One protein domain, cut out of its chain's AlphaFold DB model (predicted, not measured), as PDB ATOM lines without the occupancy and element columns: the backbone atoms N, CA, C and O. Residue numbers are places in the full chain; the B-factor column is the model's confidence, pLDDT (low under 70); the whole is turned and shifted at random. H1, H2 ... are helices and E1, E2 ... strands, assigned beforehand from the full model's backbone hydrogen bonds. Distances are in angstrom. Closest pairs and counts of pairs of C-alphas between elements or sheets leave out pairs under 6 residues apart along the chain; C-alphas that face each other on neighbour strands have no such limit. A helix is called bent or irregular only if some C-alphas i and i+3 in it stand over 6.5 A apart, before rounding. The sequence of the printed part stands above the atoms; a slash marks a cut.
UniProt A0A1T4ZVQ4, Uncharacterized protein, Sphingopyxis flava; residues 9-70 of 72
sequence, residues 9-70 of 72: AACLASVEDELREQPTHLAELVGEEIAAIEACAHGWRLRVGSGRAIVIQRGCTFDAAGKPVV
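AT A GLANCE: This is residues 9 to 70 of the 72 residues of an uncharacterized protein of Sphingopyxis flava (UniProt A0A1T4ZVQ4). Picture a small sheet of three antiparallel strands, E1, E2 and E3, with no helix packed on it, and one helix, H1, sticking out as a free arm: residues 9 to 25 stand free, of which 9 to 21 belong to H1. After E3 the last stretch, residues 58 to 70, makes a loop that folds back on itself where residues 61 to 62 pair with residues 68 to 69. The printed part has 62 residues, with one named helix and three named strands in the order H1, E1, E2, E3; the sheet order is E1 - E2 - E3, and the class is mixed, helices and strands. The whole is only just loose, close to compact, with a radius of gyration of the C-alphas of 13.0 A and spans of 36 by 24 by 23 A.

IN THESE COORDINATES: Start in the sheet at C-alpha 34, at (45.053, -16.731, 8.337); from there E1, residues 34 to 40, runs 16.3 A from first to last C-alpha. Next comes E2, residues 43 to 48, 16.5 A long. E3, residues 53 to 57, is 12.8 A long and ends at C-alpha 57, at (52.520, -23.649, -5.373). Then go back to C-alpha 9 at (42.045, -32.170, -20.674), where H1, residues 9 to 21, begins; it is 18.4 A long and is not bent.

HOW THE PARTS SIT: Look first at the meander E1, E2, E3, each strand the antiparallel neighbour of the one before. E1 and E2 form a hairpin with 157 degrees between their directions; the C-alphas of Ile 37 and Leu 46 face each other at 4.6 A, and N 38 and O 45 are within hydrogen-bond range at 2.9 A. E2 and E3 form a hairpin at 161 degrees; the C-alphas of Arg 45 and Val 55 face each other at 4.5 A, and N 46 and O 54 are within hydrogen-bond range at 2.8 A. E1 and E3 are the edge strands and E2 is the inner one. Moving outward, you find H1 not on the sheet, with 0 pairs of C-alphas within 10 A, and apart from E2 and E3. In H1 every O i to N i+4 pair is within hydrogen-bond range.

THE WHOLE: The C-alphas of Ala 9 and Gly 49 are the two farthest apart, at 36.2 A. Without the free stretch, the body of 45 residues spans 30 by 25 by 13 A. The printed part has no cut. The link from H1 to E1, 12 residues, is long, while the links from E1 to E2 and from E2 to E3 are tight. In the B-factor column the mean pLDDT of the printed part is 72.3; 29 residues are under 70, namely residues 9 to 31, residues 64 to 68 and residue 70.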
ATOM      1  N   ALA A   9      43.200 -31.370 -21.078       61.53
ATOM      2  CA  ALA A   9      42.045 -32.170 -20.674       61.53
ATOM      3  C   ALA A   9      42.418 -33.393 -19.815       61.53
ATOM      4  O   ALA A   9      41.752 -33.667 -18.822       61.53
ATOM      5  N   ALA A  10      43.500 -34.104 -20.148       63.75
ATOM      6  CA  ALA A  10      43.970 -35.243 -19.359       63.75
ATOM      7  C   ALA A  10      44.570 -34.812 -18.010       63.75
ATOM      8  O   ALA A  10      44.441 -35.528 -17.020       63.75
ATOM      9  N   CYS A  11      45.212 -33.641 -17.956       64.50
ATOM     10  CA  CYS A  11      45.686 -33.063 -16.699       64.50
ATOM     11  C   CYS A  11      44.517 -32.653 -15.795       64.50
ATOM     12  O   CYS A  11      44.524 -32.997 -14.618       64.50
ATOM     13  N   LEU A  12      43.499 -31.985 -16.346       63.09
ATOM     14  CA  LEU A  12      42.304 -31.580 -15.601       63.09
ATOM     15  C   LEU A  12      41.525 -32.787 -15.068       63.09
ATOM     16  O   LEU A  12      41.212 -32.811 -13.886       63.09
ATOM     17  N   ALA A  13      41.306 -33.819 -15.889       67.12
ATOM     18  CA  ALA A  13      40.633 -35.044 -15.452       67.12
ATOM     19  C   ALA A  13      41.383 -35.748 -14.307       67.12
ATOM     20  O   ALA A  13      40.769 -36.211 -13.352       67.12
ATOM     21  N   SER A  14      42.719 -35.778 -14.367       63.41
ATOM     22  CA  SER A  14      43.547 -36.353 -13.300       63.41
ATOM     23  C   SER A  14      43.445 -35.560 -11.996       63.41
ATOM     24  O   SER A  14      43.397 -36.160 -10.929       63.41
ATOM     25  N   VAL A  15      43.414 -34.225 -12.078       64.50
ATOM     26  CA  VAL A  15      43.255 -33.346 -10.908       64.50
ATOM     27  C   VAL A  15      41.848 -33.473 -10.323       64.50
ATOM     28  O   VAL A  15      41.697 -33.533  -9.108       64.50
ATOM     29  N   GLU A  16      40.815 -33.550 -11.164       61.00
ATOM     30  CA  GLU A  16      39.435 -33.769 -10.724       61.00
ATOM     31  C   GLU A  16      39.257 -35.114 -10.012       61.00
ATOM     32  O   GLU A  16      38.571 -35.161  -8.993       61.00
ATOM     33  N   ASP A  17      39.870 -36.190 -10.512       64.19
ATOM     34  CA  ASP A  17      39.845 -37.504  -9.859       64.19
ATOM     35  C   ASP A  17      40.573 -37.469  -8.506       64.19
ATOM     36  O   ASP A  17      40.014 -37.903  -7.499       64.19
ATOM     37  N   GLU A  18      41.763 -36.870  -8.444       59.00
ATOM     38  CA  GLU A  18      42.551 -36.760  -7.209       59.00
ATOM     39  C   GLU A  18      41.834 -35.920  -6.133       59.00
ATOM     40  O   GLU A  18      41.782 -36.308  -4.964       59.00
ATOM     41  N   LEU A  19      41.200 -34.812  -6.532       58.78
ATOM     42  CA  LEU A  19      40.378 -33.978  -5.647       58.78
ATOM     43  C   LEU A  19      39.070 -34.661  -5.222       58.78
ATOM     44  O   LEU A  19      38.539 -34.354  -4.154       58.78
ATOM     45  N   ARG A  20      38.530 -35.574  -6.038       60.28
ATOM     46  CA  ARG A  20      37.322 -36.347  -5.710       60.28
ATOM     47  C   ARG A  20      37.614 -37.455  -4.701       60.28
ATOM     48  O   ARG A  20      36.778 -37.709  -3.838       60.28
ATOM     49  N   GLU A  21      38.772 -38.103  -4.802       56.81
ATOM     50  CA  GLU A  21      39.201 -39.159  -3.874       56.81
ATOM     51  C   GLU A  21      39.739 -38.606  -2.549       56.81
ATOM     52  O   GLU A  21      39.599 -39.239  -1.503       56.81
ATOM     53  N   GLN A  22      40.302 -37.400  -2.572       54.44
ATOM     54  CA  GLN A  22      40.689 -36.649  -1.386       54.44
ATOM     55  C   GLN A  22      39.948 -35.316  -1.390       54.44
ATOM     56  O   GLN A  22      40.569 -34.296  -1.707       54.44
ATOM     57  N   PRO A  23      38.646 -35.296  -1.033       50.34
ATOM     58  CA  PRO A  23      37.912 -34.060  -0.828       50.34
ATOM     59  C   PRO A  23      38.573 -33.376   0.359       50.34
ATOM     60  O   PRO A  23      38.243 -33.600   1.522       50.34
ATOM     61  N   THR A  24      39.620 -32.613   0.069       56.66
ATOM     62  CA  THR A  24      40.389 -31.902   1.066       56.66
ATOM     63  C   THR A  24      39.355 -31.029   1.738       56.66
ATOM     64  O   THR A  24      38.617 -30.330   1.045       56.66
ATOM     65  N   HIS A  25      39.228 -31.159   3.057       59.31
ATOM     66  CA  HIS A  25      38.225 -30.508   3.888       59.31
ATOM     67  C   HIS A  25      38.415 -28.973   3.890       59.31
ATOM     68  O   HIS A  25      38.653 -28.362   4.926       59.31
ATOM     69  N   LEU A  26      38.394 -28.343   2.716       59.47
ATOM     70  CA  LEU A  26      38.503 -26.913   2.474       59.47
ATOM     71  C   LEU A  26      37.241 -26.226   2.978       59.47
ATOM     72  O   LEU A  26      37.336 -25.139   3.527       59.47
ATOM     73  N   ALA A  27      36.089 -26.902   2.884       63.03
ATOM     74  CA  ALA A  27      34.841 -26.460   3.498       63.03
ATOM     75  C   ALA A  27      34.974 -26.252   5.019       63.03
ATOM     76  O   ALA A  27      34.344 -25.356   5.560       63.03
ATOM     77  N   GLU A  28      35.830 -27.019   5.702       63.56
ATOM     78  CA  GLU A  28      36.102 -26.837   7.139       63.56
ATOM     79  C   GLU A  28      37.085 -25.704   7.435       63.56
ATOM     80  O   GLU A  28      37.211 -25.285   8.578       63.56
ATOM     81  N   LEU A  29      37.802 -25.225   6.418       65.75
ATOM     82  CA  LEU A  29      38.665 -24.050   6.524       65.75
ATOM     83  C   LEU A  29      37.895 -22.755   6.225       65.75
ATOM     84  O   LEU A  29      38.427 -21.666   6.430       65.75
ATOM     85  N   VAL A  30      36.650 -22.850   5.743       68.12
ATOM     86  CA  VAL A  30      35.788 -21.688   5.502       68.12
ATOM     87  C   VAL A  30      35.440 -21.053   6.850       68.12
ATOM     88  O   VAL A  30      34.686 -21.619   7.635       68.12
ATOM     89  N   GLY A  31      35.993 -19.866   7.105       68.62
ATOM     90  CA  GLY A  31      35.813 -19.117   8.356       68.62
ATOM     91  C   GLY A  31      37.035 -19.107   9.274       68.62
ATOM     92  O   GLY A  31      37.032 -18.389  10.269       68.62
ATOM     93  N   GLU A  32      38.090 -19.850   8.941       76.19
ATOM     94  CA  GLU A  32      39.358 -19.774   9.659       76.19
ATOM     95  C   GLU A  32      40.141 -18.509   9.271       76.19
ATOM     96  O   GLU A  32      40.280 -18.174   8.091       76.19
ATOM     97  N   GLU A  33      40.713 -17.827  10.265       77.31
ATOM     98  CA  GLU A  33      41.621 -16.704  10.033       77.31
ATOM     99  C   GLU A  33      43.021 -17.196   9.641       77.31
ATOM    100  O   GLU A  33      43.548 -18.171  10.190       77.31
ATOM    101  N   ILE A  34      43.655 -16.487   8.702       81.06
ATOM    102  CA  ILE A  34      45.053 -16.731   8.337       81.06
ATOM    103  C   ILE A  34      45.941 -16.205   9.467       81.06
ATOM    104  O   ILE A  34      46.042 -14.999   9.683       81.06
ATOM    105  N   ALA A  35      46.624 -17.115  10.157       81.50
ATOM    106  CA  ALA A  35      47.524 -16.801  11.260       81.50
ATOM    107  C   ALA A  35      48.938 -16.433  10.779       81.50
ATOM    108  O   ALA A  35      49.603 -15.594  11.383       81.50
ATOM    109  N   ALA A  36      49.421 -17.067   9.705       81.56
ATOM    110  CA  ALA A  36      50.743 -16.789   9.146       81.56
ATOM    111  C   ALA A  36      50.839 -17.154   7.661       81.56
ATOM    112  O   ALA A  36      50.208 -18.105   7.198       81.56
ATOM    113  N   ILE A  37      51.695 -16.433   6.936       84.56
ATOM    114  CA  ILE A  37      52.050 -16.716   5.542       84.56
ATOM    115  C   ILE A  37      53.573 -16.837   5.463       84.56
ATOM    116  O   ILE A  37      54.294 -15.895   5.784       84.56
ATOM    117  N   GLU A  38      54.069 -18.000   5.046       87.62
ATOM    118  CA  GLU A  38      55.498 -18.321   5.002       87.62
ATOM    119  C   GLU A  38      55.899 -18.773   3.593       87.62
ATOM    120  O   GLU A  38      55.225 -19.604   2.982       87.62
ATOM    121  N   ALA A  39      57.028 -18.288   3.076       85.50
ATOM    122  CA  ALA A  39      57.603 -18.848   1.857       85.50
ATOM    123  C   ALA A  39      58.157 -20.261   2.130       85.50
ATOM    124  O   ALA A  39      58.800 -20.506   3.150       85.50
ATOM    125  N   CYS A  40      57.943 -21.197   1.207       85.06
ATOM    126  CA  CYS A  40      58.486 -22.553   1.263       85.06
ATOM    127  C   CYS A  40      59.187 -22.928  -0.056       85.06
ATOM    128  O   CYS A  40      59.175 -22.170  -1.032       85.06
ATOM    129  N   ALA A  41      59.814 -24.111  -0.095       83.62
ATOM    130  CA  ALA A  41      60.566 -24.585  -1.263       83.62
ATOM    131  C   ALA A  41      59.736 -24.593  -2.562       83.62
ATOM    132  O   ALA A  41      60.279 -24.369  -3.641       83.62
ATOM    133  N   HIS A  42      58.421 -24.792  -2.449       81.75
ATOM    134  CA  HIS A  42      57.521 -24.969  -3.587       81.75
ATOM    135  C   HIS A  42      56.505 -23.836  -3.758       81.75
ATOM    136  O   HIS A  42      55.692 -23.924  -4.669       81.75
ATOM    137  N   GLY A  43      56.541 -22.775  -2.941       86.19
ATOM    138  CA  GLY A  43      55.555 -21.691  -2.997       86.19
ATOM    139  C   GLY A  43      55.340 -21.014  -1.658       86.19
ATOM    140  O   GLY A  43      56.307 -20.606  -1.017       86.19
ATOM    141  N   TRP A  44      54.083 -20.897  -1.258       82.56
ATOM    142  CA  TRP A  44      53.653 -20.248  -0.029       82.56
ATOM    143  C   TRP A  44      52.873 -21.230   0.833       82.56
ATOM    144  O   TRP A  44      52.028 -21.970   0.339       82.56
ATOM    145  N   ARG A  45      53.152 -21.235   2.133       88.12
ATOM    146  CA  ARG A  45      52.391 -21.965   3.140       88.12
ATOM    147  C   ARG A  45      51.575 -20.964   3.943       88.12
ATOM    148  O   ARG A  45      52.137 -20.098   4.605       88.12
ATOM    149  N   LEU A  46      50.262 -21.114   3.899       87.56
ATOM    150  CA  LEU A  46      49.318 -20.355   4.702       87.56
ATOM    151  C   LEU A  46      48.947 -21.222   5.902       87.56
ATOM    152  O   LEU A  46      48.445 -22.329   5.714       87.56
ATOM    153  N   ARG A  47      49.211 -20.751   7.120       86.00
ATOM    154  CA  ARG A  47      48.746 -21.395   8.355       86.00
ATOM    155  C   ARG A  47      47.483 -20.707   8.841       86.00
ATOM    156  O   ARG A  47      47.422 -19.479   8.850       86.00
ATOM    157  N   VAL A  48      46.519 -21.500   9.280       86.31
ATOM    158  CA  VAL A  48      45.270 -21.015   9.875       86.31
ATOM    159  C   VAL A  48      45.258 -21.218  11.394       86.31
ATOM    160  O   VAL A  48      46.109 -21.939  11.923       86.31
ATOM    161  N   GLY A  49      44.323 -20.574  12.097       77.00
ATOM    162  CA  GLY A  49      44.228 -20.582  13.566       77.00
ATOM    163  C   GLY A  49      44.161 -21.979  14.203       77.00
ATOM    164  O   GLY A  49      44.748 -22.202  15.260       77.00
ATOM    165  N   SER A  50      43.546 -22.947  13.524       82.69
ATOM    166  CA  SER A  50      43.497 -24.362  13.926       82.69
ATOM    167  C   SER A  50      44.836 -25.113  13.822       82.69
ATOM    168  O   SER A  50      44.925 -26.279  14.206       82.69
ATOM    169  N   GLY A  51      45.887 -24.491  13.276       81.62
ATOM    170  CA  GLY A  51      47.195 -25.115  13.046       81.62
ATOM    171  C   GLY A  51      47.296 -25.918  11.744       81.62
ATOM    172  O   GLY A  51      48.377 -26.411  11.412       81.62
ATOM    173  N   ARG A  52      46.205 -26.022  10.973       84.50
ATOM    174  CA  ARG A  52      46.209 -26.572   9.607       84.50
ATOM    175  C   ARG A  52      46.961 -25.633   8.657       84.50
ATOM    176  O   ARG A  52      47.140 -24.447   8.937       84.50
ATOM    177  N   ALA A  53      47.403 -26.165   7.518       82.75
ATOM    178  CA  ALA A  53      48.115 -25.382   6.515       82.75
ATOM    179  C   ALA A  53      47.649 -25.680   5.086       82.75
ATOM    180  O   ALA A  53      47.421 -26.835   4.731       82.75
ATOM    181  N   ILE A  54      47.573 -24.631   4.268       83.56
ATOM    182  CA  ILE A  54      47.341 -24.691   2.823       83.56
ATOM    183  C   ILE A  54      48.655 -24.332   2.131       83.56
ATOM    184  O   ILE A  54      49.317 -23.367   2.514       83.56
ATOM    185  N   VAL A  55      49.052 -25.099   1.114       83.19
ATOM    186  CA  VAL A  55      50.233 -24.785   0.301       83.19
ATOM    187  C   VAL A  55      49.784 -24.324  -1.077       83.19
ATOM    188  O   VAL A  55      49.171 -25.085  -1.819       83.19
ATOM    189  N   ILE A  56      50.125 -23.086  -1.422       81.38
ATOM    190  CA  ILE A  56      49.955 -22.521  -2.759       81.38
ATOM    191  C   ILE A  56      51.281 -22.676  -3.496       81.38
ATOM    192  O   ILE A  56      52.299 -22.146  -3.049       81.38
ATOM    193  N   GLN A  57      51.297 -23.416  -4.602       83.19
ATOM    194  CA  GLN A  57      52.520 -23.649  -5.373       83.19
ATOM    195  C   GLN A  57      52.979 -22.390  -6.133       83.19
ATOM    196  O   GLN A  57      52.180 -21.517  -6.473       83.19
ATOM    197  N   ARG A  58      54.287 -22.274  -6.404       78.44
ATOM    198  CA  ARG A  58      54.842 -21.197  -7.247       78.44
ATOM    199  C   ARG A  58      54.266 -21.291  -8.654       78.44
ATOM    200  O   ARG A  58      54.205 -22.376  -9.220       78.44
ATOM    201  N   GLY A  59      53.926 -20.138  -9.223       76.38
ATOM    202  CA  GLY A  59      53.333 -20.047 -10.557       76.38
ATOM    203  C   GLY A  59      51.821 -20.274 -10.586       76.38
ATOM    204  O   GLY A  59      51.235 -20.202 -11.658       76.38
ATOM    205  N   CYS A  60      51.176 -20.520  -9.440       74.69
ATOM    206  CA  CYS A  60      49.721 -20.490  -9.344       74.69
ATOM    207  C   CYS A  60      49.252 -19.080  -8.962       74.69
ATOM    208  O   CYS A  60      49.533 -18.614  -7.858       74.69
ATOM    209  N   THR A  61      48.505 -18.434  -9.854       73.38
ATOM    210  CA  THR A  61      47.789 -17.182  -9.574       73.38
ATOM    211  C   THR A  61      46.314 -17.521  -9.349       73.38
ATOM    212  O   THR A  61      45.756 -18.329 -10.086       73.38
ATOM    213  N   PHE A  62      45.678 -16.941  -8.328       71.44
ATOM    214  CA  PHE A  62      44.240 -17.082  -8.069       71.44
ATOM    215  C   PHE A  62      43.589 -15.699  -7.996       71.44
ATOM    216  O   PHE A  62      44.217 -14.746  -7.533       71.44
ATOM    217  N   ASP A  63      42.344 -15.581  -8.451       73.06
ATOM    218  CA  ASP A  63      41.555 -14.361  -8.295       73.06
ATOM    219  C   ASP A  63      41.027 -14.206  -6.855       73.06
ATOM    220  O   ASP A  63      41.192 -15.080  -6.001       73.06
ATOM    221  N   ALA A  64      40.363 -13.080  -6.575       65.31
ATOM    222  CA  ALA A  64      39.789 -12.801  -5.256       65.31
ATOM    223  C   ALA A  64      38.674 -13.787  -4.839       65.31
ATOM    224  O   ALA A  64      38.321 -13.841  -3.664       65.31
ATOM    225  N   ALA A  65      38.124 -14.562  -5.780       63.78
ATOM    226  CA  ALA A  65      37.162 -15.629  -5.522       63.78
ATOM    227  C   ALA A  65      37.838 -17.009  -5.372       63.78
ATOM    228  O   ALA A  65      37.143 -18.015  -5.226       63.78
ATOM    229  N   GLY A  66      39.174 -17.072  -5.413       57.38
ATOM    230  CA  GLY A  66      39.951 -18.303  -5.304       57.38
ATOM    231  C   GLY A  66      39.989 -19.140  -6.583       57.38
ATOM    232  O   GLY A  66      40.360 -20.312  -6.520       57.38
ATOM    233  N   LYS A  67      39.608 -18.593  -7.746       66.12
ATOM    234  CA  LYS A  67      39.699 -19.310  -9.028       66.12
ATOM    235  C   LYS A  67      41.093 -19.160  -9.634       66.12
ATOM    236  O   LYS A  67      41.625 -18.053  -9.617       66.12
ATOM    237  N   PRO A  68      41.683 -20.229 -10.196       65.44
ATOM    238  CA  PRO A  68      42.985 -20.136 -10.845       65.44
ATOM    239  C   PRO A  68      42.921 -19.185 -12.049       65.44
ATOM    240  O   PRO A  68      42.019 -19.279 -12.882       65.44
ATOM    241  N   VAL A  69      43.887 -18.275 -12.136       73.38
ATOM    242  CA  VAL A  69      44.073 -17.325 -13.235       73.38
ATOM    243  C   VAL A  69      45.099 -17.907 -14.197       73.38
ATOM    244  O   VAL A  69      46.191 -18.298 -13.788       73.38
ATOM    245  N   VAL A  70      44.751 -17.951 -15.482       66.50
ATOM    246  CA  VAL A  70      45.703 -18.260 -16.552       66.50
ATOM    247  C   VAL A  70      46.245 -16.934 -17.073       66.50
ATOM    248  O   VAL A  70      45.536 -16.202 -17.763       66.50
TER     249      VAL A  70